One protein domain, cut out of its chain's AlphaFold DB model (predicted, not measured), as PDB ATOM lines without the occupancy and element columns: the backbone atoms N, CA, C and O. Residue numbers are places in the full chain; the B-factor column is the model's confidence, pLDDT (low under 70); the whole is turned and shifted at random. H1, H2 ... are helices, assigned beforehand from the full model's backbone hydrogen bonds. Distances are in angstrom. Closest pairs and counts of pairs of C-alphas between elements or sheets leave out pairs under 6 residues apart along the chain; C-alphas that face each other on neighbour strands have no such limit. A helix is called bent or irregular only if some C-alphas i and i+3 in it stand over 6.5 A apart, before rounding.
ATOM      1  N   ASN A   3     223.383  59.084 184.099       68.38
ATOM      2  CA  ASN A   3     222.256  59.832 184.678       68.38
ATOM      3  C   ASN A   3     222.578  61.272 185.097       68.38
ATOM      4  O   ASN A   3     221.700  62.130 185.036       68.38
ATOM      5  N   LYS A   4     223.818  61.581 185.505       76.50
ATOM      6  CA  LYS A   4     224.158  62.938 185.964       76.50
ATOM      7  C   LYS A   4     224.173  63.947 184.809       76.50
ATOM      8  O   LYS A   4     223.601  65.020 184.956       76.50
ATOM      9  N   LYS A   5     224.747  63.567 183.660       82.38
ATOM     10  CA  LYS A   5     224.789  64.411 182.453       82.38
ATOM     11  C   LYS A   5     223.396  64.640 181.869       82.38
ATOM     12  O   LYS A   5     223.078  65.753 181.477       82.38
ATOM     13  N   ILE A   6     222.564  63.597 181.856       83.12
ATOM     14  CA  ILE A   6     221.180  63.688 181.375       83.12
ATOM     15  C   ILE A   6     220.368  64.610 182.290       83.12
ATOM     16  O   ILE A   6     219.690  65.505 181.802       83.12
ATOM     17  N   THR A   7     220.512  64.480 183.616       83.19
ATOM     18  CA  THR A   7     219.833  65.381 184.564       83.19
ATOM     19  C   THR A   7     220.255  66.843 184.372       83.19
ATOM     20  O   THR A   7     219.409  67.728 184.402       83.19
ATOM     21  N   GLU A   8     221.549  67.112 184.177       86.00
ATOM     22  CA  GLU A   8     222.053  68.471 183.918       86.00
ATOM     23  C   GLU A   8     221.480  69.044 182.610       86.00
ATOM     24  O   GLU A   8     221.016  70.182 182.598       86.00
ATOM     25  N   ALA A   9     221.391  68.235 181.551       86.69
ATOM     26  CA  ALA A   9     220.782  68.652 180.289       86.69
ATOM     27  C   ALA A   9     219.276  68.952 180.422       86.69
ATOM     28  O   ALA A   9     218.803  69.941 179.867       86.69
ATOM     29  N   ILE A  10     218.525  68.146 181.187       88.19
ATOM     30  CA  ILE A  10     217.108  68.417 181.492       88.19
ATOM     31  C   ILE A  10     216.975  69.750 182.240       88.19
ATOM     32  O   ILE A  10     216.117  70.561 181.900       88.19
ATOM     33  N   ILE A  11     217.835  70.005 183.234       87.81
ATOM     34  CA  ILE A  11     217.822  71.260 184.000       87.81
ATOM     35  C   ILE A  11     218.035  72.466 183.078       87.81
ATOM     36  O   ILE A  11     217.297  73.448 183.179       87.81
ATOM     37  N   ASP A  12     218.996  72.392 182.158       88.81
ATOM     38  CA  ASP A  12     219.238  73.461 181.184       88.81
ATOM     39  C   ASP A  12     218.013  73.705 180.295       88.81
ATOM     40  O   ASP A  12     217.621  74.853 180.078       88.81
ATOM     41  N   LYS A  13     217.353  72.640 179.830       87.94
ATOM     42  CA  LYS A  13     216.132  72.736 179.016       87.94
ATOM     43  C   LYS A  13     214.958  73.346 179.783       87.94
ATOM     44  O   LYS A  13     214.307  74.248 179.254       87.94
ATOM     45  N   ILE A  14     214.752  72.953 181.042       86.38
ATOM     46  CA  ILE A  14     213.751  73.566 181.933       86.38
ATOM     47  C   ILE A  14     214.028  75.067 182.091       86.38
ATOM     48  O   ILE A  14     213.115  75.885 181.989       86.38
ATOM     49  N   ASN A  15     215.290  75.459 182.286       83.69
ATOM     50  CA  ASN A  15     215.666  76.867 182.442       83.69
ATOM     51  C   ASN A  15     215.423  77.706 181.175       83.69
ATOM     52  O   ASN A  15     215.195  78.913 181.281       83.69
ATOM     53  N   ILE A  16     215.457  77.084 179.993       87.81
ATOM     54  CA  ILE A  16     215.161  77.726 178.701       87.81
ATOM     55  C   ILE A  16     213.643  77.780 178.424       87.81
ATOM     56  O   ILE A  16     213.209  78.538 177.558       87.81
ATOM     57  N   GLY A  17     212.826  77.062 179.202       82.81
ATOM     58  CA  GLY A  17     211.363  77.111 179.128       82.81
ATOM     59  C   GLY A  17     210.718  75.950 178.374       82.81
ATOM     60  O   GLY A  17     209.603  76.115 177.894       82.81
ATOM     61  N   TYR A  18     211.405  74.810 178.262       87.88
ATOM     62  CA  TYR A  18     210.803  73.578 177.746       87.88
ATOM     63  C   TYR A  18     209.688  73.108 178.685       87.88
ATOM     64  O   TYR A  18     209.852  73.147 179.909       87.88
ATOM     65  N   ASP A  19     208.575  72.660 178.108       87.94
ATOM     66  CA  ASP A  19     207.521  71.972 178.846       87.94
ATOM     67  C   ASP A  19     207.810  70.466 178.969       87.94
ATOM     68  O   ASP A  19     208.805  69.956 178.450       87.94
ATOM     69  N   ASP A  20     206.964  69.748 179.708       86.12
ATOM     70  CA  ASP A  20     207.183  68.323 179.976       86.12
ATOM     71  C   ASP A  20     207.164  67.484 178.688       86.12
ATOM     72  O   ASP A  20     207.960  66.559 178.556       86.12
ATOM     73  N   TYR A  21     206.357  67.869 177.696       88.12
ATOM     74  CA  TYR A  21     206.300  67.196 176.398       88.12
ATOM     75  C   TYR A  21     207.595  67.388 175.594       88.12
ATOM     76  O   TYR A  21     208.153  66.435 175.039       88.12
ATOM     77  N   ASP A  22     208.123  68.610 175.560       89.31
ATOM     78  CA  ASP A  22     209.393  68.905 174.901       89.31
ATOM     79  C   ASP A  22     210.574  68.196 175.588       89.31
ATOM     80  O   ASP A  22     211.551  67.819 174.928       89.31
ATOM     81  N   LEU A  23     210.499  68.004 176.910       89.56
ATOM     82  CA  LEU A  23     211.487  67.247 177.684       89.56
ATOM     83  C   LEU A  23     211.414  65.745 177.400       89.56
ATOM     84  O   LEU A  23     212.460  65.130 177.201       89.56
ATOM     85  N   GLU A  24     210.218  65.163 177.333       90.25
ATOM     86  CA  GLU A  24     210.022  63.760 176.945       90.25
ATOM     87  C   GLU A  24     210.601  63.497 175.553       90.25
ATOM     88  O   GLU A  24     211.427  62.601 175.377       90.25
ATOM     89  N   LYS A  25     210.293  64.362 174.581       90.38
ATOM     90  CA  LYS A  25     210.844  64.272 173.221       90.38
ATOM     91  C   LYS A  25     212.370  64.390 173.189       90.38
ATOM     92  O   LYS A  25     213.035  63.735 172.387       90.38
ATOM     93  N   PHE A  26     212.948  65.230 174.048       89.81
ATOM     94  CA  PHE A  26     214.400  65.316 174.203       89.81
ATOM     95  C   PHE A  26     214.993  64.015 174.768       89.81
ATOM     96  O   PHE A  26     216.048  63.583 174.307       89.81
ATOM     97  N   LEU A  27     214.326  63.377 175.732       88.69
ATOM     98  CA  LEU A  27     214.778  62.117 176.328       88.69
ATOM     99  C   LEU A  27     214.671  60.936 175.358       88.69
ATOM    100  O   LEU A  27     215.590  60.118 175.314       88.69
ATOM    101  N   GLU A  28     213.634  60.896 174.518       89.12
ATOM    102  CA  GLU A  28     213.520  59.925 173.418       89.12
ATOM    103  C   GLU A  28     214.704  60.025 172.449       89.12
ATOM    104  O   GLU A  28     215.297  59.014 172.075       89.12
ATOM    105  N   GLN A  29     215.108  61.248 172.085       88.44
ATOM    106  CA  GLN A  29     216.272  61.488 171.220       88.44
ATOM    107  C   GLN A  29     217.605  61.078 171.858       88.44
ATOM    108  O   GLN A  29     218.592  60.899 171.147       88.44
ATOM    109  N   GLN A  30     217.651  60.963 173.186       85.44
ATOM    110  CA  GLN A  30     218.815  60.497 173.941       85.44
ATOM    111  C   GLN A  30     218.774  58.985 174.215       85.44
ATOM    112  O   GLN A  30     219.583  58.501 175.005       85.44
ATOM    113  N   GLU A  31     217.849  58.247 173.585       85.06
ATOM    114  CA  GLU A  31     217.664  56.796 173.752       85.06
ATOM    115  C   GLU A  31     217.404  56.383 175.215       85.06
ATOM    116  O   GLU A  31     217.740  55.277 175.646       85.06
ATOM    117  N   VAL A  32     216.807  57.278 176.009       85.12
ATOM    118  CA  VAL A  32     216.408  56.985 177.390       85.12
ATOM    119  C   VAL A  32     215.121  56.160 177.375       85.12
ATOM    120  O   VAL A  32     214.250  56.351 176.527       85.12
ATOM    121  N   ASN A  33     214.983  55.230 178.320       86.31
ATOM    122  CA  ASN A  33     213.774  54.426 178.423       86.31
ATOM    123  C   ASN A  33     212.599  55.280 178.920       86.31
ATOM    124  O   ASN A  33     212.714  55.964 179.935       86.31
ATOM    125  N   SER A  34     211.458  55.185 178.237       84.06
ATOM    126  CA  SER A  34     210.221  55.893 178.597       84.06
ATOM    127  C   SER A  34     209.769  55.653 180.045       84.06
ATOM    128  O   SER A  34     209.206  56.551 180.663       84.06
ATOM    129  N   SER A  35     210.088  54.487 180.626       86.50
ATOM    130  CA  SER A  35     209.813  54.175 182.039       86.50
ATOM    131  C   SER A  35     210.513  55.104 183.031       86.50
ATOM    132  O   SER A  35     210.085  55.203 184.177       86.50
ATOM    133  N   ASP A  36     211.599  55.749 182.604       85.62
ATOM    134  CA  ASP A  36     212.469  56.548 183.464       85.62
ATOM    135  C   ASP A  36     212.253  58.057 183.257       85.62
ATOM    136  O   ASP A  36     212.868  58.866 183.955       85.62
ATOM    137  N   PHE A  37     211.403  58.462 182.302       86.69
ATOM    138  CA  PHE A  37     211.198  59.869 181.945       86.69
ATOM    139  C   PHE A  37     210.655  60.676 183.115       86.69
ATOM    140  O   PHE A  37     211.267  61.670 183.509       86.69
ATOM    141  N   GLU A  38     209.551  60.217 183.703       87.12
ATOM    142  CA  GLU A  38     208.895  60.890 184.824       87.12
ATOM    143  C   GLU A  38     209.866  61.057 186.000       87.12
ATOM    144  O   GLU A  38     210.067  62.164 186.500       87.12
ATOM    145  N   THR A  39     210.587  59.993 186.355       88.19
ATOM    146  CA  THR A  39     211.575  59.980 187.440       88.19
ATOM    147  C   THR A  39     212.736  60.945 187.194       88.19
ATOM    148  O   THR A  39     213.218  61.598 188.124       88.19
ATOM    149  N   LEU A  40     213.215  61.049 185.950       86.94
ATOM    150  CA  LEU A  40     214.305  61.955 185.579       86.94
ATOM    151  C   LEU A  40     213.852  63.418 185.549       86.94
ATOM    152  O   LEU A  40     214.573  64.284 186.056       86.94
ATOM    153  N   ILE A  41     212.670  63.694 184.995       87.94
ATOM    154  CA  ILE A  41     212.083  65.038 184.932       87.94
ATOM    155  C   ILE A  41     211.762  65.531 186.345       87.94
ATOM    156  O   ILE A  41     212.169  66.631 186.723       87.94
ATOM    157  N   GLU A  42     211.100  64.716 187.164       88.50
ATOM    158  CA  GLU A  42     210.776  65.056 188.549       88.50
ATOM    159  C   GLU A  42     212.046  65.215 189.397       88.50
ATOM    160  O   GLU A  42     212.188  66.181 190.150       88.50
ATOM    161  N   GLY A  43     213.038  64.339 189.207       87.19
ATOM    162  CA  GLY A  43     214.348  64.461 189.845       87.19
ATOM    163  C   GLY A  43     215.081  65.760 189.485       87.19
ATOM    164  O   GLY A  43     215.705  66.383 190.351       87.19
ATOM    165  N   ALA A  44     214.992  66.205 188.229       87.12
ATOM    166  CA  ALA A  44     215.540  67.486 187.782       87.12
ATOM    167  C   ALA A  44     214.783  68.677 188.391       87.12
ATOM    168  O   ALA A  44     215.414  69.585 188.940       87.12
ATOM    169  N   LYS A  45     213.442  68.650 188.376       87.81
ATOM    170  CA  LYS A  45     212.585  69.678 188.993       87.81
ATOM    171  C   LYS A  45     212.854  69.814 190.492       87.81
ATOM    172  O   LYS A  45     213.036  70.929 190.978       87.81
ATOM    173  N   ASN A  46     212.981  68.699 191.211       89.75
ATOM    174  CA  ASN A  46     213.286  68.689 192.642       89.75
ATOM    175  C   ASN A  46     214.665  69.282 192.950       89.75
ATOM    176  O   ASN A  46     214.795  70.073 193.884       89.75
ATOM    177  N   LYS A  47     215.687  68.991 192.135       88.06
ATOM    178  CA  LYS A  47     217.011  69.627 192.275       88.06
ATOM    179  C   LYS A  47     216.963  71.136 192.051       88.06
ATOM    180  O   LYS A  47     217.601  71.883 192.795       88.06
ATOM    181  N   ILE A  48     216.216  71.593 191.044       86.81
ATOM    182  CA  ILE A  48     216.010  73.026 190.786       86.81
ATOM    183  C   ILE A  48     215.306  73.673 191.982       86.81
ATOM    184  O   ILE A  48     215.746  74.717 192.464       86.81
ATOM    185  N   LEU A  49     214.247  73.042 192.490       87.88
ATOM    186  CA  LEU A  49     213.489  73.524 193.641       87.88
ATOM    187  C   LEU A  49     214.369  73.622 194.893       87.88
ATOM    188  O   LEU A  49     214.384  74.665 195.541       87.88
ATOM    189  N   GLU A  50     215.150  72.590 195.205       90.50
ATOM    190  CA  GLU A  50     216.069  72.580 196.348       90.50
ATOM    191  C   GLU A  50     217.109  73.706 196.241       90.50
ATOM    192  O   GLU A  50     217.334  74.465 197.191       90.50
ATOM    193  N   HIS A  51     217.700  73.875 195.054       88.56
ATOM    194  CA  HIS A  51     218.625  74.969 194.787       88.56
ATOM    195  C   HIS A  51     217.954  76.340 194.977       88.56
ATOM    196  O   HIS A  51     218.521  77.226 195.629       88.56
ATOM    197  N   ASN A  52     216.743  76.521 194.450       87.31
ATOM    198  CA  ASN A  52     215.982  77.768 194.543       87.31
ATOM    199  C   ASN A  52     215.587  78.082 195.988       87.31
ATOM    200  O   ASN A  52     215.778  79.208 196.442       87.31
ATOM    201  N   LEU A  53     215.128  77.090 196.750       89.38
ATOM    202  CA  LEU A  53     214.810  77.228 198.172       89.38
ATOM    203  C   LEU A  53     216.023  77.641 199.006       89.38
ATOM    204  O   LEU A  53     215.875  78.351 199.999       89.38
ATOM    205  N   LYS A  54     217.233  77.252 198.597       90.50
ATOM    206  CA  LYS A  54     218.471  77.658 199.269       90.50
ATOM    207  C   LYS A  54     218.939  79.059 198.869       90.50
ATOM    208  O   LYS A  54     219.465  79.795 199.704       90.50
ATOM    209  N   THR A  55     218.784  79.435 197.601       89.56
ATOM    210  CA  THR A  55     219.374  80.668 197.049       89.56
ATOM    211  C   THR A  55     218.417  81.857 197.042       89.56
ATOM    212  O   THR A  55     218.808  82.966 197.427       89.56
ATOM    213  N   TYR A  56     217.160  81.651 196.659       90.56
ATOM    214  CA  TYR A  56     216.193  82.725 196.446       90.56
ATOM    215  C   TYR A  56     215.783  83.473 197.713       90.56
ATOM    216  O   TYR A  56     215.675  84.692 197.614       90.56
ATOM    217  N   PRO A  57     215.635  82.872 198.912       91.06
ATOM    218  CA  PRO A  57     215.238  83.644 200.090       91.06
ATOM    219  C   PRO A  57     216.195  84.801 200.388       91.06
ATOM    220  O   PRO A  57     215.765  85.929 200.635       91.06
ATOM    221  N   LYS A  58     217.507  84.543 200.310       91.69
ATOM    222  CA  LYS A  58     218.535  85.562 200.559       91.69
ATOM    223  C   LYS A  58     218.577  86.597 199.437       91.69
ATOM    224  O   LYS A  58     218.620  87.790 199.727       91.69
ATOM    225  N   GLN A  59     218.545  86.155 198.178       91.31
ATOM    226  CA  GLN A  59     218.572  87.050 197.017       91.31
ATOM    227  C   GLN A  59     217.335  87.950 196.981       91.31
ATOM    228  O   GLN A  59     217.468  89.168 196.973       91.31
ATOM    229  N   ASN A  60     216.141  87.365 197.072       92.88
ATOM    230  CA  ASN A  60     214.869  88.077 197.030       92.88
ATOM    231  C   ASN A  60     214.733  89.078 198.182       92.88
ATOM    232  O   ASN A  60     214.317  90.214 197.964       92.88
ATOM    233  N   LYS A  61     215.134  88.696 199.403       93.06
ATOM    234  CA  LYS A  61     215.139  89.610 200.553       93.06
ATOM    235  C   LYS A  61     216.135  90.756 200.361       93.06
ATOM    236  O   LYS A  61     215.816  91.896 200.687       93.06
ATOM    237  N   SER A  62     217.323  90.476 199.823       93.75
ATOM    238  CA  SER A  62     218.321  91.507 199.521       93.75
ATOM    239  C   SER A  62     217.809  92.487 198.467       93.75
ATOM    240  O   SER A  62     217.908  93.697 198.661       93.75
ATOM    241  N   THR A  63     217.222  91.983 197.380       93.56
ATOM    242  CA  THR A  63     216.617  92.808 196.329       93.56
ATOM    243  C   THR A  63     215.477  93.650 196.887       93.56
ATOM    244  O   THR A  63     215.445  94.850 196.637       93.56
ATOM    245  N   PHE A  64     214.604  93.072 197.718       95.25
ATOM    246  CA  PHE A  64     213.545  93.812 198.403       95.25
ATOM    247  C   PHE A  64     214.094  94.993 199.212       95.25
ATOM    248  O   PHE A  64     213.647  96.122 199.026       95.25
ATOM    249  N   ILE A  65     215.083  94.750 200.080       96.19
ATOM    250  CA  ILE A  65     215.682  95.793 200.927       96.19
ATOM    251  C   ILE A  65     216.322  96.883 200.067       96.19
ATOM    252  O   ILE A  65     216.131  98.067 200.344       96.19
ATOM    253  N   PHE A  66     217.046  96.498 199.015       96.38
ATOM    254  CA  PHE A  66     217.677  97.441 198.098       96.38
ATOM    255  C   PHE A  66     216.638  98.316 197.389       96.38
ATOM    256  O   PHE A  66     216.738  99.539 197.436       96.38
ATOM    257  N   CYS A  67     215.609  97.711 196.794       95.69
ATOM    258  CA  CYS A  67     214.552  98.436 196.093       95.69
ATOM    259  C   CYS A  67     213.749  99.337 197.035       95.69
ATOM    260  O   CYS A  67     213.439 100.465 196.666       95.69
ATOM    261  N   LEU A  68     213.462  98.883 198.258       96.62
ATOM    262  CA  LEU A  68     212.764  99.684 199.262       96.62
ATOM    263  C   LEU A  68     213.609 100.879 199.724       96.62
ATOM    264  O   LEU A  68     213.101 101.994 199.835       96.62
ATOM    265  N   SER A  69     214.904 100.660 199.955       97.19
ATOM    266  CA  SER A  69     215.847 101.727 200.309       97.19
ATOM    267  C   SER A  69     215.969 102.746 199.179       97.19
ATOM    268  O   SER A  69     215.924 103.949 199.423       97.19
ATOM    269  N   LEU A  70     216.063 102.266 197.936       97.00
ATOM    270  CA  LEU A  70     216.117 103.106 196.745       97.00
ATOM    271  C   LEU A  70     214.827 103.916 196.575       97.00
ATOM    272  O   LEU A  70     214.898 105.113 196.320       97.00
ATOM    273  N   PHE A  71     213.664 103.295 196.779       96.38
ATOM    274  CA  PHE A  71     212.371 103.976 196.768       96.38
ATOM    275  C   PHE A  71     212.330 105.117 197.787       96.38
ATOM    276  O   PHE A  71     212.018 106.250 197.423       96.38
ATOM    277  N   ALA A  72     212.702 104.846 199.042       96.19
ATOM    278  CA  ALA A  72     212.729 105.860 200.092       96.19
ATOM    279  C   ALA A  72     213.712 106.996 199.765       96.19
ATOM    280  O   ALA A  72     213.362 108.168 199.890       96.19
ATOM    281  N   ALA A  73     214.917 106.666 199.293       96.50
ATOM    282  CA  ALA A  73     215.930 107.648 198.919       96.50
ATOM    283  C   ALA A  73     215.471 108.541 197.756       96.50
ATOM    284  O   ALA A  73     215.581 109.762 197.842       96.50
ATOM    285  N   LEU A  74     214.911 107.951 196.694       95.38
ATOM    286  CA  LEU A  74     214.380 108.694 195.550       95.38
ATOM    287  C   LEU A  74     213.192 109.563 195.962       95.38
ATOM    288  O   LEU A  74     213.123 110.724 195.566       95.38
ATOM    289  N   PHE A  75     212.283 109.037 196.783       92.81
ATOM    290  CA  PHE A  75     211.142 109.799 197.273       92.81
ATOM    291  C   PHE A  75     211.590 111.031 198.068       92.81
ATOM    292  O   PHE A  75     211.178 112.146 197.752       92.81
ATOM    293  N   LEU A  76     212.494 110.857 199.039       91.69
ATOM    294  CA  LEU A  76     213.062 111.969 199.808       91.69
ATOM    295  C   LEU A  76     213.787 112.970 198.902       91.69
ATOM    296  O   LEU A  76     213.610 114.180 199.043       91.69
ATOM    297  N   PHE A  77     214.573 112.475 197.947       90.94
ATOM    298  CA  PHE A  77     215.323 113.328 197.039       90.94
ATOM    299  C   PHE A  77     214.402 114.186 196.169       90.94
ATOM    300  O   PHE A  77     214.494 115.407 196.215       90.94
ATOM    301  N   PHE A  78     213.480 113.581 195.419       89.62
ATOM    302  CA  PHE A  78     212.645 114.306 194.458       89.62
ATOM    303  C   PHE A  78     211.529 115.134 195.102       89.62
ATOM    304  O   PHE A  78     211.157 116.164 194.546       89.62
ATOM    305  N   VAL A  79     210.982 114.708 196.245       86.06
ATOM    306  CA  VAL A  79     209.832 115.385 196.871       86.06
ATOM    307  C   VAL A  79     210.265 116.421 197.911       86.06
ATOM    308  O   VAL A  79     209.541 117.397 198.106       86.06
ATOM    309  N   ILE A  80     211.421 116.239 198.566       84.25
ATOM    310  CA  ILE A  80     211.877 117.103 199.670       84.25
ATOM    311  C   ILE A  80     213.154 117.867 199.309       84.25
ATOM    312  O   ILE A  80     213.156 119.093 199.342       84.25
ATOM    313  N   ILE A  81     214.242 117.173 198.962       85.56
ATOM    314  CA  ILE A  81     215.568 117.804 198.800       85.56
ATOM    315  C   ILE A  81     215.631 118.662 197.531       85.56
ATOM    316  O   ILE A  81     216.128 119.788 197.541       85.56
ATOM    317  N   LEU A  82     215.133 118.130 196.418       83.75
ATOM    318  CA  LEU A  82     215.257 118.765 195.115       83.75
ATOM    319  C   LEU A  82     214.422 120.051 194.995       83.75
ATOM    320  O   LEU A  82     214.958 121.026 194.479       83.75
ATOM    321  N   PRO A  83     213.189 120.138 195.532       77.44
ATOM    322  CA  PRO A  83     212.439 121.397 195.572       77.44
ATOM    323  C   PRO A  83     213.077 122.495 196.437       77.44
ATOM    324  O   PRO A  83     212.817 123.673 196.205       77.44
ATOM    325  N   LEU A  84     213.907 122.126 197.422       78.25
ATOM    326  CA  LEU A  84     214.703 123.073 198.221       78.25
ATOM    327  C   LEU A  84     215.942 123.575 197.469       78.25
ATOM    328  O   LEU A  84     216.514 124.609 197.813       78.25
ATOM    329  N   SER A  85     216.364 122.848 196.440       71.19
ATOM    330  CA  SER A  85     217.416 123.288 195.538       71.19
ATOM    331  C   SER A  85     216.783 124.295 194.578       71.19
ATOM    332  O   SER A  85     215.810 123.962 193.913       71.19
ATOM    333  N   ASN A  86     217.291 125.532 194.521       66.19
ATOM    334  CA  ASN A  86     216.770 126.659 193.721       66.19
ATOM    335  C   ASN A  86     216.864 126.434 192.187       66.19
ATOM    336  O   ASN A  86     217.425 127.240 191.446       66.19
ATOM    337  N   ILE A  87     216.331 125.319 191.697       68.50
ATOM    338  CA  ILE A  87     216.361 124.866 190.313       68.50
ATOM    339  C   ILE A  87     215.068 125.337 189.652       68.50
ATOM    340  O   ILE A  87     213.985 124.815 189.908       68.50
ATOM    341  N   SER A  88     215.181 126.342 188.788       63.28
ATOM    342  CA  SER A  88     214.054 126.869 188.009       63.28
ATOM    343  C   SER A  88     213.912 126.224 186.636       63.28
ATOM    344  O   SER A  88     212.833 126.252 186.055       63.28
ATOM    345  N   ASN A  89     214.976 125.620 186.105       67.50
ATOM    346  CA  ASN A  89     214.981 125.038 184.766       67.50
ATOM    347  C   ASN A  89     214.843 123.519 184.816       67.50
ATOM    348  O   ASN A  89     215.492 122.854 185.613       67.50
ATOM    349  N   GLY A  90     214.013 122.967 183.929       75.00
ATOM    350  CA  GLY A  90     213.865 121.518 183.794       75.00
ATOM    351  C   GLY A  90     212.950 120.854 184.827       75.00
ATOM    352  O   GLY A  90     212.981 119.635 184.938       75.00
ATOM    353  N   ILE A  91     212.095 121.606 185.534       79.06
ATOM    354  CA  ILE A  91     211.143 121.052 186.520       79.06
ATOM    355  C   ILE A  91     210.299 119.921 185.911       79.06
ATOM    356  O   ILE A  91     210.154 118.869 186.524       79.06
ATOM    357  N   ILE A  92     209.791 120.107 184.688       81.62
ATOM    358  CA  ILE A  92     208.966 119.110 183.989       81.62
ATOM    359  C   ILE A  92     209.746 117.807 183.724       81.62
ATOM    360  O   ILE A  92     209.322 116.769 184.235       81.62
ATOM    361  N   PRO A  93     210.885 117.805 182.993       86.06
ATOM    362  CA  PRO A  93     211.624 116.566 182.740       86.06
ATOM    363  C   PRO A  93     212.149 115.907 184.024       86.06
ATOM    364  O   PRO A  93     212.127 114.684 184.128       86.06
ATOM    365  N   ILE A  94     212.545 116.694 185.030       87.69
ATOM    366  CA  ILE A  94     212.963 116.185 186.344       87.69
ATOM    367  C   ILE A  94     211.799 115.494 187.063       87.69
ATOM    368  O   ILE A  94     211.975 114.411 187.619       87.69
ATOM    369  N   SER A  95     210.605 116.089 187.032       87.25
ATOM    370  CA  SER A  95     209.413 115.525 187.676       87.25
ATOM    371  C   SER A  95     208.971 114.224 187.011       87.25
ATOM    372  O   SER A  95     208.596 113.285 187.707       87.25
ATOM    373  N   ILE A  96     209.064 114.134 185.679       90.31
ATOM    374  CA  ILE A  96     208.785 112.898 184.931       90.31
ATOM    375  C   ILE A  96     209.790 111.805 185.315       90.31
ATOM    376  O   ILE A  96     209.387 110.701 185.681       90.31
ATOM    377  N   LEU A  97     211.091 112.116 185.284       92.75
ATOM    378  CA  LEU A  97     212.145 111.164 185.643       92.75
ATOM    379  C   LEU A  97     211.990 110.672 187.088       92.75
ATOM    380  O   LEU A  97     212.093 109.472 187.348       92.75
ATOM    381  N   GLY A  98     211.716 111.588 188.018       92.50
ATOM    382  CA  GLY A  98     211.494 111.269 189.425       92.50
ATOM    383  C   GLY A  98     210.281 110.370 189.618       92.50
ATOM    384  O   GLY A  98     210.382 109.343 190.288       92.50
ATOM    385  N   ALA A  99     209.163 110.691 188.966       93.88
ATOM    386  CA  ALA A  99     207.947 109.890 189.044       93.88
ATOM    387  C   ALA A  99     208.149 108.463 188.532       93.88
ATOM    388  O   ALA A  99     207.764 107.513 189.216       93.88
ATOM    389  N   ILE A 100     208.802 108.300 187.378       92.75
ATOM    390  CA  ILE A 100     209.115 106.982 186.811       92.75
ATOM    391  C   ILE A 100     210.055 106.212 187.744       92.75
ATOM    392  O   ILE A 100     209.794 105.056 188.062       92.75
ATOM    393  N   SER A 101     211.119 106.851 188.239       94.38
ATOM    394  CA  SER A 101     212.130 106.191 189.077       94.38
ATOM    395  C   SER A 101     211.564 105.736 190.427       94.38
ATOM    396  O   SER A 101     211.812 104.608 190.866       94.38
ATOM    397  N   ILE A 102     210.765 106.585 191.081       94.69
ATOM    398  CA  ILE A 102     210.069 106.247 192.331       94.69
ATOM    399  C   ILE A 102     209.067 105.121 192.078       94.69
ATOM    400  O   ILE A 102     209.031 104.144 192.823       94.69
ATOM    401  N   SER A 103     208.286 105.205 191.004       93.75
ATOM    402  CA  SER A 103     207.276 104.187 190.715       93.75
ATOM    403  C   SER A 103     207.911 102.841 190.378       93.75
ATOM    404  O   SER A 103     207.473 101.821 190.902       93.75
ATOM    405  N   LEU A 104     208.975 102.812 189.569       92.06
ATOM    406  CA  LEU A 104     209.742 101.596 189.271       92.06
ATOM    407  C   LEU A 104     210.308 100.968 190.545       92.06
ATOM    408  O   LEU A 104     210.049  99.797 190.814       92.06
ATOM    409  N   SER A 105     211.044 101.734 191.354       94.25
ATOM    410  CA  SER A 105     211.648 101.215 192.591       94.25
ATOM    411  C   SER A 105     210.603 100.706 193.589       94.25
ATOM    412  O   SER A 105     210.772  99.618 194.141       94.25
ATOM    413  N   GLY A 106     209.487 101.422 193.756       93.06
ATOM    414  CA  GLY A 106     208.364 100.986 194.587       93.06
ATOM    415  C   GLY A 106     207.703  99.710 194.060       93.06
ATOM    416  O   GLY A 106     207.392  98.805 194.831       93.06
ATOM    417  N   SER A 107     207.565  99.583 192.742       91.62
ATOM    418  CA  SER A 107     206.999  98.386 192.109       91.62
ATOM    419  C   SER A 107     207.892  97.171 192.274       91.62
ATOM    420  O   SER A 107     207.401  96.094 192.596       91.62
ATOM    421  N   TYR A 108     209.206  97.337 192.122       91.12
ATOM    422  CA  TYR A 108     210.159  96.273 192.425       91.12
ATOM    423  C   TYR A 108     210.121  95.892 193.908       91.12
ATOM    424  O   TYR A 108     210.133  94.707 194.231       91.12
ATOM    425  N   ALA A 109     210.011  96.859 194.822       93.38
ATOM    426  CA  ALA A 109     209.852  96.552 196.242       93.38
ATOM    427  C   ALA A 109     208.565  95.747 196.510       93.38
ATOM    428  O   ALA A 109     208.601  94.764 197.247       93.38
ATOM    429  N   LEU A 110     207.445  96.097 195.873       92.12
ATOM    430  CA  LEU A 110     206.190  95.346 195.992       92.12
ATOM    431  C   LEU A 110     206.274  93.952 195.363       92.12
ATOM    432  O   LEU A 110     205.844  92.986 195.983       92.12
ATOM    433  N   LEU A 111     206.879  93.826 194.181       91.31
ATOM    434  CA  LEU A 111     207.068  92.546 193.491       91.31
ATOM    435  C   LEU A 111     207.868  91.553 194.344       91.31
ATOM    436  O   LEU A 111     207.576  90.359 194.366       91.31
ATOM    437  N   TYR A 112     208.876  92.051 195.058       92.56
ATOM    438  CA  TYR A 112     209.711  91.232 195.928       92.56
ATOM    439  C   TYR A 112     209.163  91.102 197.357       92.56
ATOM    440  O   TYR A 112     209.733  90.349 198.155       92.56
ATOM    441  N   TYR A 113     208.058  91.764 197.699       93.00
ATOM    442  CA  TYR A 113     207.468  91.680 199.030       93.00
ATOM    443  C   TYR A 113     207.043  90.242 199.351       93.00
ATOM    444  O   TYR A 113     206.292  89.619 198.607       93.00
ATOM    445  N   LYS A 114     207.544  89.695 200.468       90.88
ATOM    446  CA  LYS A 114     207.305  88.310 200.923       90.88
ATOM    447  C   LYS A 114     207.739  87.206 199.945       90.88
ATOM    448  O   LYS A 114     207.520  86.031 200.228       90.88
ATOM    449  N   SER A 115     208.445  87.541 198.865       90.94
ATOM    450  CA  SER A 115     208.943  86.565 197.880       90.94
ATOM    451  C   SER A 115     210.066  85.652 198.403       90.94
ATOM    452  O   SER A 115     210.533  84.762 197.698       90.94
ATOM    453  N   TRP A 116     210.527  85.864 199.639       92.38
ATOM    454  CA  TRP A 116     211.474  84.994 200.346       92.38
ATOM    455  C   TRP A 116     210.796  83.857 201.125       92.38
ATOM    456  O   TRP A 116     211.491  83.039 201.728       92.38
ATOM    457  N   ASN A 117     209.463  83.816 201.161       91.19
ATOM    458  CA  ASN A 117     208.724  82.746 201.821       91.19
ATOM    459  C   ASN A 117     208.801  81.451 201.005       91.19
ATOM    460  O   ASN A 117     208.711  81.481 199.777       91.19
ATOM    461  N   LYS A 118     208.901  80.317 201.705       88.19
ATOM    462  CA  LYS A 118     208.990  78.982 201.103       88.19
ATOM    463  C   LYS A 118     207.832  78.718 200.131       88.19
ATOM    464  O   LYS A 118     208.086  78.477 198.957       88.19
ATOM    465  N   ASP A 119     206.593  78.915 200.580       89.00
ATOM    466  CA  ASP A 119     205.385  78.689 199.769       89.00
ATOM    467  C   ASP A 119     205.345  79.539 198.490       89.00
ATOM    468  O   ASP A 119     204.785  79.130 197.475       89.00
ATOM    469  N   PHE A 120     205.928  80.743 198.530       89.19
ATOM    470  CA  PHE A 120     206.021  81.604 197.353       89.19
ATOM    471  C   PHE A 120     207.039  81.044 196.358       89.19
ATOM    472  O   PHE A 120     206.759  80.971 195.165       89.19
ATOM    473  N   ILE A 121     208.210  80.630 196.843       88.56
ATOM    474  CA  ILE A 121     209.280  80.079 196.005       88.56
ATOM    475  C   ILE A 121     208.848  78.750 195.377       88.56
ATOM    476  O   ILE A 121     209.158  78.513 194.216       88.56
ATOM    477  N   GLU A 122     208.098  77.919 196.096       85.88
ATOM    478  CA  GLU A 122     207.585  76.652 195.560       85.88
ATOM    479  C   GLU A 122     206.543  76.864 194.458       85.88
ATOM    480  O   GLU A 122     206.548  76.143 193.466       85.88
ATOM    481  N   LYS A 123     205.671  77.871 194.597       85.88
ATOM    482  CA  LYS A 123     204.602  78.136 193.618       85.88
ATOM    483  C   LYS A 123     205.045  78.979 192.426       85.88
ATOM    484  O   LYS A 123     204.575  78.764 191.317       85.88
ATOM    485  N   ILE A 124     205.873  79.993 192.671       84.56
ATOM    486  CA  ILE A 124     206.198  81.049 191.698       84.56
ATOM    487  C   ILE A 124     207.697  81.054 191.367       84.56
ATOM    488  O   ILE A 124     208.092  81.443 190.268       84.56
ATOM    489  N   GLY A 125     208.554  80.625 192.295       82.75
ATOM    490  CA  GLY A 125     210.002  80.685 192.128       82.75
ATOM    491  C   GLY A 125     210.526  82.117 192.210       82.75
ATOM    492  O   GLY A 125     210.371  82.800 193.226       82.75
ATOM    493  N   LYS A 126     211.201  82.568 191.149       81.50
ATOM    494  CA  LYS A 126     211.755  83.924 191.071       81.50
ATOM    495  C   LYS A 126     210.682  84.896 190.571       81.50
ATOM    496  O   LYS A 126     210.120  84.646 189.504       81.50
ATOM    497  N   PRO A 127     210.441  86.028 191.259       84.56
ATOM    498  CA  PRO A 127     209.539  87.053 190.751       84.56
ATOM    499  C   PRO A 127     209.998  87.527 189.369       84.56
ATOM    500  O   PRO A 127     211.159  87.907 189.191       84.56
ATOM    501  N   LYS A 128     209.095  87.494 188.389       83.44
ATOM    502  CA  LYS A 128     209.345  88.013 187.042       83.44
ATOM    503  C   LYS A 128     208.684  89.376 186.916       83.44
ATOM    504  O   LYS A 128     207.527  89.548 187.288       83.44
ATOM    505  N   PHE A 129     209.442  90.341 186.412       79.56
ATOM    506  CA  PHE A 129     208.905  91.654 186.103       79.56
ATOM    507  C   PHE A 129     208.307  91.616 184.700       79.56
ATOM    508  O   PHE A 129     209.033  91.435 183.724       79.56
ATOM    509  N   ASP A 130     206.992  91.773 184.617       82.69
ATOM    510  CA  ASP A 130     206.284  91.936 183.355       82.69
ATOM    511  C   ASP A 130     205.979  93.421 183.147       82.69
ATOM    512  O   ASP A 130     205.247  94.043 183.922       82.69
ATOM    513  N   LEU A 131     206.568  93.983 182.092       78.06
ATOM    514  CA  LEU A 131     206.448  95.394 181.751       78.06
ATOM    515  C   LEU A 131     204.995  95.783 181.431       78.06
ATOM    516  O   LEU A 131     204.582  96.898 181.743       78.06
ATOM    517  N   GLN A 132     204.205  94.869 180.862       84.19
ATOM    518  CA  GLN A 132     202.803  95.122 180.538       84.19
ATOM    519  C   GLN A 132     201.964  95.255 181.812       84.19
ATOM    520  O   GLN A 132     201.246  96.242 181.985       84.19
ATOM    521  N   ASN A 133     202.122  94.310 182.744       78.44
ATOM    522  CA  ASN A 133     201.463  94.359 184.051       78.44
ATOM    523  C   ASN A 133     201.917  95.569 184.874       78.44
ATOM    524  O   ASN A 133     201.108  96.201 185.556       78.44
ATOM    525  N   TYR A 134     203.197  95.933 184.774       78.75
ATOM    526  CA  TYR A 134     203.726  97.133 185.405       78.75
ATOM    527  C   TYR A 134     203.046  98.407 184.890       78.75
ATOM    528  O   TYR A 134     202.554  99.195 185.695       78.75
ATOM    529  N   ILE A 135     202.974  98.607 183.569       82.75
ATOM    530  CA  ILE A 135     202.344  99.803 182.983       82.75
ATOM    531  C   ILE A 135     200.880  99.905 183.423       82.75
ATOM    532  O   ILE A 135     200.415 100.983 183.800       82.75
ATOM    533  N   LEU A 136     200.163  98.783 183.420       83.19
ATOM    534  CA  LEU A 136     198.742  98.759 183.748       83.19
ATOM    535  C   LEU A 136     198.487  99.098 185.223       83.19
ATOM    536  O   LEU A 136     197.610  99.906 185.517       83.19
ATOM    537  N   LEU A 137     199.285  98.549 186.144       81.38
ATOM    538  CA  LEU A 137     199.081  98.731 187.584       81.38
ATOM    539  C   LEU A 137     199.703 100.029 188.130       81.38
ATOM    540  O   LEU A 137     199.170 100.625 189.066       81.38
ATOM    541  N   PHE A 138     200.818 100.483 187.552       84.19
ATOM    542  CA  PHE A 138     201.613 101.588 188.099       84.19
ATOM    543  C   PHE A 138     201.530 102.895 187.311       84.19
ATOM    544  O   PHE A 138     202.054 103.904 187.787       84.19
ATOM    545  N   SER A 139     200.824 102.946 186.177       86.12
ATOM    546  CA  SER A 139     200.566 104.203 185.451       86.12
ATOM    547  C   SER A 139     199.896 105.262 186.334       86.12
ATOM    548  O   SER A 139     200.390 106.383 186.432       86.12
ATOM    549  N   LEU A 140     198.824 104.898 187.043       86.75
ATOM    550  CA  LEU A 140     198.098 105.802 187.942       86.75
ATOM    551  C   LEU A 140     198.966 106.304 189.114       86.75
ATOM    552  O   LEU A 140     199.093 107.522 189.265       86.75
ATOM    553  N   PRO A 141     199.624 105.431 189.910       88.06
ATOM    554  CA  PRO A 141     200.592 105.864 190.917       88.06
ATOM    555  C   PRO A 141     201.686 106.782 190.362       88.06
ATOM    556  O   PRO A 141     202.016 107.784 190.993       88.06
ATOM    557  N   THR A 142     202.203 106.493 189.163       90.88
ATOM    558  CA  THR A 142     203.243 107.313 188.521       90.88
ATOM    559  C   THR A 142     202.741 108.721 188.232       90.88
ATOM    560  O   THR A 142     203.417 109.697 188.554       90.88
ATOM    561  N   VAL A 143     201.533 108.850 187.678       90.50
ATOM    562  CA  VAL A 143     200.910 110.153 187.412       90.50
ATOM    563  C   VAL A 143     200.690 110.933 188.713       90.50
ATOM    564  O   VAL A 143     200.986 112.127 188.771       90.50
ATOM    565  N   LEU A 144     200.242 110.272 189.785       89.62
ATOM    566  CA  LEU A 144     200.075 110.911 191.095       89.62
ATOM    567  C   LEU A 144     201.407 111.411 191.668       89.62
ATOM    568  O   LEU A 144     201.489 112.552 192.123       89.62
ATOM    569  N   ILE A 145     202.463 110.597 191.599       88.88
ATOM    570  CA  ILE A 145     203.802 110.985 192.064       88.88
ATOM    571  C   ILE A 145     204.342 112.155 191.232       88.88
ATOM    572  O   ILE A 145     204.908 113.089 191.797       88.88
ATOM    573  N   TYR A 146     204.119 112.162 189.915       90.88
ATOM    574  CA  TYR A 146     204.472 113.296 189.056       90.88
ATOM    575  C   TYR A 146     203.825 114.596 189.539       90.88
ATOM    576  O   TYR A 146     204.512 115.614 189.669       90.88
ATOM    577  N   PHE A 147     202.525 114.571 189.844       87.62
ATOM    578  CA  PHE A 147     201.831 115.748 190.361       87.62
ATOM    579  C   PHE A 147     202.342 116.157 191.742       87.62
ATOM    580  O   PHE A 147     202.472 117.352 191.995       87.62
ATOM    581  N   MET A 148     202.675 115.201 192.614       86.00
ATOM    582  CA  MET A 148     203.274 115.501 193.919       86.00
ATOM    583  C   MET A 148     204.620 116.211 193.774       86.00
ATOM    584  O   MET A 148     204.798 117.275 194.361       86.00
ATOM    585  N   ILE A 149     205.534 115.674 192.961       85.81
ATOM    586  CA  ILE A 149     206.848 116.290 192.718       85.81
ATOM    587  C   ILE A 149     206.664 117.679 192.105       85.81
ATOM    588  O   ILE A 149     207.187 118.663 192.628       85.81
ATOM    589  N   SER A 150     205.858 117.778 191.044       84.69
ATOM    590  CA  SER A 150     205.584 119.043 190.353       84.69
ATOM    591  C   SER A 150     205.015 120.095 191.307       84.69
ATOM    592  O   SER A 150     205.455 121.244 191.304       84.69
ATOM    593  N   LYS A 151     204.067 119.705 192.172       81.38
ATOM    594  CA  LYS A 151     203.491 120.591 193.185       81.38
ATOM    595  C   LYS A 151     204.543 121.047 194.189       81.38
ATOM    596  O   LYS A 151     204.574 122.239 194.474       81.38
ATOM    597  N   SER A 152     205.412 120.159 194.672       78.75
ATOM    598  CA  SER A 152     206.481 120.530 195.608       78.75
ATOM    599  C   SER A 152     207.405 121.613 195.041       78.75
ATOM    600  O   SER A 152     207.762 122.541 195.763       78.75
ATOM    601  N   PHE A 153     207.728 121.562 193.743       73.50
ATOM    602  CA  PHE A 153     208.486 122.624 193.069       73.50
ATOM    603  C   PHE A 153     207.713 123.945 192.948       73.50
ATOM    604  O   PHE A 153     208.301 125.015 193.098       73.50
ATOM    605  N   ILE A 154     206.404 123.880 192.684       69.50
ATOM    606  CA  ILE A 154     205.536 125.062 192.537       69.50
ATOM    607  C   ILE A 154     205.260 125.740 193.890       69.50
ATOM    608  O   ILE A 154     205.116 126.956 193.957       69.50
ATOM    609  N   SER A 155     205.183 124.982 194.983       66.69
ATOM    610  CA  SER A 155     204.988 125.539 196.328       66.69
ATOM    611  C   SER A 155     206.286 125.990 197.010       66.69
ATOM    612  O   SER A 155     206.221 126.688 198.018       66.69
ATOM    613  N   GLY A 156     207.450 125.574 196.503       62.44
ATOM    614  CA  GLY A 156     208.768 125.941 197.033       62.44
ATOM    615  C   GLY A 156     209.348 127.232 196.436       62.44
ATOM    616  O   GLY A 156     208.736 127.896 195.598       62.44
ATOM    617  N   SER A 157     210.585 127.576 196.819       57.34
ATOM    618  CA  SER A 157     211.330 128.740 196.293       57.34
ATOM    619  C   SER A 157     211.563 128.691 194.772       57.34
ATOM    620  O   SER A 157     211.770 129.730 194.139       57.34
ATOM    621  N   GLY A 158     211.471 127.501 194.167       55.47
ATOM    622  CA  GLY A 158     211.604 127.275 192.727       55.47
ATOM    623  C   GLY A 158     210.555 127.986 191.865       55.47
ATOM    624  O   GLY A 158     210.876 128.390 190.748       55.47
ATOM    625  N   TYR A 159     209.337 128.229 192.364       59.00
ATOM    626  CA  TYR A 159     208.278 128.893 191.586       59.00
ATOM    627  C   TYR A 159     208.575 130.360 191.281       59.00
ATOM    628  O   TYR A 159     208.367 130.812 190.152       59.00
ATOM    629  N   HIS A 160     209.114 131.099 192.254       58.50
ATOM    630  CA  HIS A 160     209.513 132.490 192.039       58.50
ATOM    631  C   HIS A 160     210.590 132.588 190.953       58.50
ATOM    632  O   HIS A 160     210.502 133.451 190.082       58.50
ATOM    633  N   LEU A 161     211.544 131.655 190.941       57.69
ATOM    634  CA  LEU A 161     212.616 131.600 189.949       57.69
ATOM    635  C   LEU A 161     212.138 131.080 188.581       57.69
ATOM    636  O   LEU A 161     212.577 131.595 187.553       57.69
ATOM    637  N   TYR A 162     211.225 130.103 188.536       60.44
ATOM    638  CA  TYR A 162     210.607 129.611 187.295       60.44
ATOM    639  C   TYR A 162     209.769 130.695 186.613       60.44
ATOM    640  O   TYR A 162     209.901 130.917 185.405       60.44
ATOM    641  N   LYS A 163     208.953 131.425 187.386       58.97
ATOM    642  CA  LYS A 163     208.185 132.572 186.890       58.97
ATOM    643  C   LYS A 163     209.121 133.668 186.385       58.97
ATOM    644  O   LYS A 163     208.912 134.168 185.282       58.97
ATOM    645  N   LEU A 164     210.172 134.001 187.139       59.59
ATOM    646  CA  LEU A 164     211.157 135.010 186.740       59.59
ATOM    647  C   LEU A 164     211.841 134.632 185.419       59.59
ATOM    648  O   LEU A 164     211.850 135.431 184.489       59.59
ATOM    649  N   ASN A 165     212.337 133.397 185.300       62.47
ATOM    650  CA  ASN A 165     213.029 132.954 184.093       62.47
ATOM    651  C   ASN A 165     212.092 132.876 182.880       62.47
ATOM    652  O   ASN A 165     212.462 133.298 181.790       62.47
ATOM    653  N   SER A 166     210.853 132.408 183.064       64.44
ATOM    654  CA  SER A 166     209.850 132.390 181.990       64.44
ATOM    655  C   SER A 166     209.511 133.803 181.513       64.44
ATOM    656  O   SER A 166     209.410 134.032 180.312       64.44
ATOM    657  N   THR A 167     209.415 134.763 182.440       67.50
ATOM    658  CA  THR A 167     209.162 136.177 182.120       67.50
ATOM    659  C   THR A 167     210.341 136.792 181.365       67.50
ATOM    660  O   THR A 167     210.135 137.428 180.338       67.50
ATOM    661  N   ILE A 168     211.579 136.545 181.810       67.81
ATOM    662  CA  ILE A 168     212.801 136.998 181.123       67.81
ATOM    663  C   ILE A 168     212.883 136.409 179.709       67.81
ATOM    664  O   ILE A 168     213.206 137.120 178.763       67.81
ATOM    665  N   ARG A 169     212.550 135.125 179.539       72.38
ATOM    666  CA  ARG A 169     212.543 134.465 178.224       72.38
ATOM    667  C   ARG A 169     211.505 135.075 177.279       72.38
ATOM    668  O   ARG A 169     211.802 135.264 176.107       72.38
ATOM    669  N   LEU A 170     210.322 135.404 177.802       70.00
ATOM    670  CA  LEU A 170     209.255 136.086 177.065       70.00
ATOM    671  C   LEU A 170     209.683 137.493 176.638       70.00
ATOM    672  O   LEU A 170     209.550 137.841 175.470       70.00
ATOM    673  N   ILE A 171     210.263 138.265 177.562       68.25
ATOM    674  CA  ILE A 171     210.819 139.595 177.286       68.25
ATOM    675  C   ILE A 171     211.885 139.498 176.189       68.25
ATOM    676  O   ILE A 171     211.775 140.177 175.177       68.25
ATOM    677  N   ASN A 172     212.857 138.594 176.319       71.44
ATOM    678  CA  ASN A 172     213.899 138.419 175.305       71.44
ATOM    679  C   ASN A 172     213.343 137.991 173.937       71.44
ATOM    680  O   ASN A 172     213.924 138.354 172.924       71.44
ATOM    681  N   SER A 173     212.225 137.258 173.887       72.81
ATOM    682  CA  SER A 173     211.563 136.905 172.619       72.81
ATOM    683  C   SER A 173     210.763 138.047 171.987       72.81
ATOM    684  O   SER A 173     210.474 137.988 170.802       72.81
ATOM    685  N   LEU A 174     210.382 139.061 172.771       71.81
ATOM    686  CA  LEU A 174     209.665 140.248 172.289       71.81
ATOM    687  C   LEU A 174     210.616 141.355 171.812       71.81
ATOM    688  O   LEU A 174     210.200 142.232 171.063       71.81
ATOM    689  N   PHE A 175     211.870 141.326 172.271       69.94
ATOM    690  CA  PHE A 175     212.921 142.289 171.921       69.94
ATOM    691  C   PHE A 175     214.007 141.699 170.997       69.94
ATOM    692  O   PHE A 175     215.046 142.332 170.803       69.94
ATOM    693  N   SER A 176     213.766 140.511 170.435       51.47
ATOM    694  CA  SER A 176     214.548 139.871 169.365       51.47
ATOM    695  C   SER A 176     213.713 139.772 168.099       51.47
ATOM    696  O   SER A 176     214.358 139.651 167.035       51.47
TER     697      SER A 176
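Overview. This is residues 3 to 176 of the 176 residues of an uncharacterized protein of Flavobacterium pectinovorum (UniProt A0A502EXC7). A long rod is built on one very long helix, H3, kinked near residue 55: H1 and H2 pack on its first part as a small head, and H4 folds back along its later part, with H6 crossing H4 and meeting H3 only near its end. The short H5 packs on H3 near the kink, and H7 turns off at the far end, where residues 167 to 176 stick out. The printed part has 174 residues with seven named helices, H1 to H7 in chain order, and no named strand, and its class is all helix. The whole is extended, with a radius of gyration of the C-alphas of 26.0 A and spans of 87 by 35 by 24 A.

Along the chain. H3, residues 34 to 84, is 70.1 A from first to last C-alpha and begins at C-alpha 34 (210.221, 55.893, 178.597). Before it come H1, residues 3 to 16, 20.2 A, and H2, residues 20 to 29. After it come H4, residues 91 to 111, 29.6 A; H5, residues 118 to 123; H6, residues 131 to 155, 33.5 A; and H7, residues 158 to 174, 24.3 A, ending at C-alpha 174 (209.665, 140.248, 172.289). H3 and H6 are irregular: C-alphas 35 and 38 are 7.3 A apart, and C-alphas 137 and 140 are 7.1 A apart. H6 has a kink of 55 degrees near residue 138.

Arrangement. H3 is the hub, touching five helices, and has a kink of 43 degrees near residue 55. H3, H4 and H6 form an up and down bundle, each running against the one before it. H3 and H4, a helical hairpin, touch through residues 63 to 78 of H3, with the closest C-alphas, Phe 71 and Ser 105, 5.1 A apart; the tilt of 35.3 degrees is only just steep. H4 and H6 touch at a steep tilt of 44 degrees, with the C-alphas of Ala 99 and Tyr 146 closest at 4.9 A. H6 touches H3 with residues 148 to 153 alone, closest at the C-alphas of Pro 83 and Phe 153, 4.8 A. H5 touches H3, with the C-alphas of Leu 53 and Ile 121 closest at 6.6 A. H1 touches H3, with the C-alphas of Thr 7 and Ala 44 closest at 5.8 A. H2 touches H3, with the C-alphas of Glu 24 and Phe 37 closest at 6.4 A. H1 and H2, a helical hairpin, only just touch, with 3 pairs of C-alphas within 8 A, the closest being Ile 10 and Leu 23 at 6.9 A. H7 touches no helix; H6 and H7 are close but not clearly touching, about perpendicular at 85 degrees, with the C-alphas of Phe 153 and Tyr 159 closest at 6.4 A. Every O i to N i+4 pair is within hydrogen-bond range in H1, H2, H4, H5 and H7; in H3 it is 40 of 47 and in H6 19 of 21.

Size, cuts and confidence. The C-alphas farthest apart are those of Ser 35 and Phe 175, 88.7 A. The printed part has no cut and no long link. Mean pLDDT of the printed part is 84.2; 23 residues are under 70, among them 86 to 89 and 154 to 168.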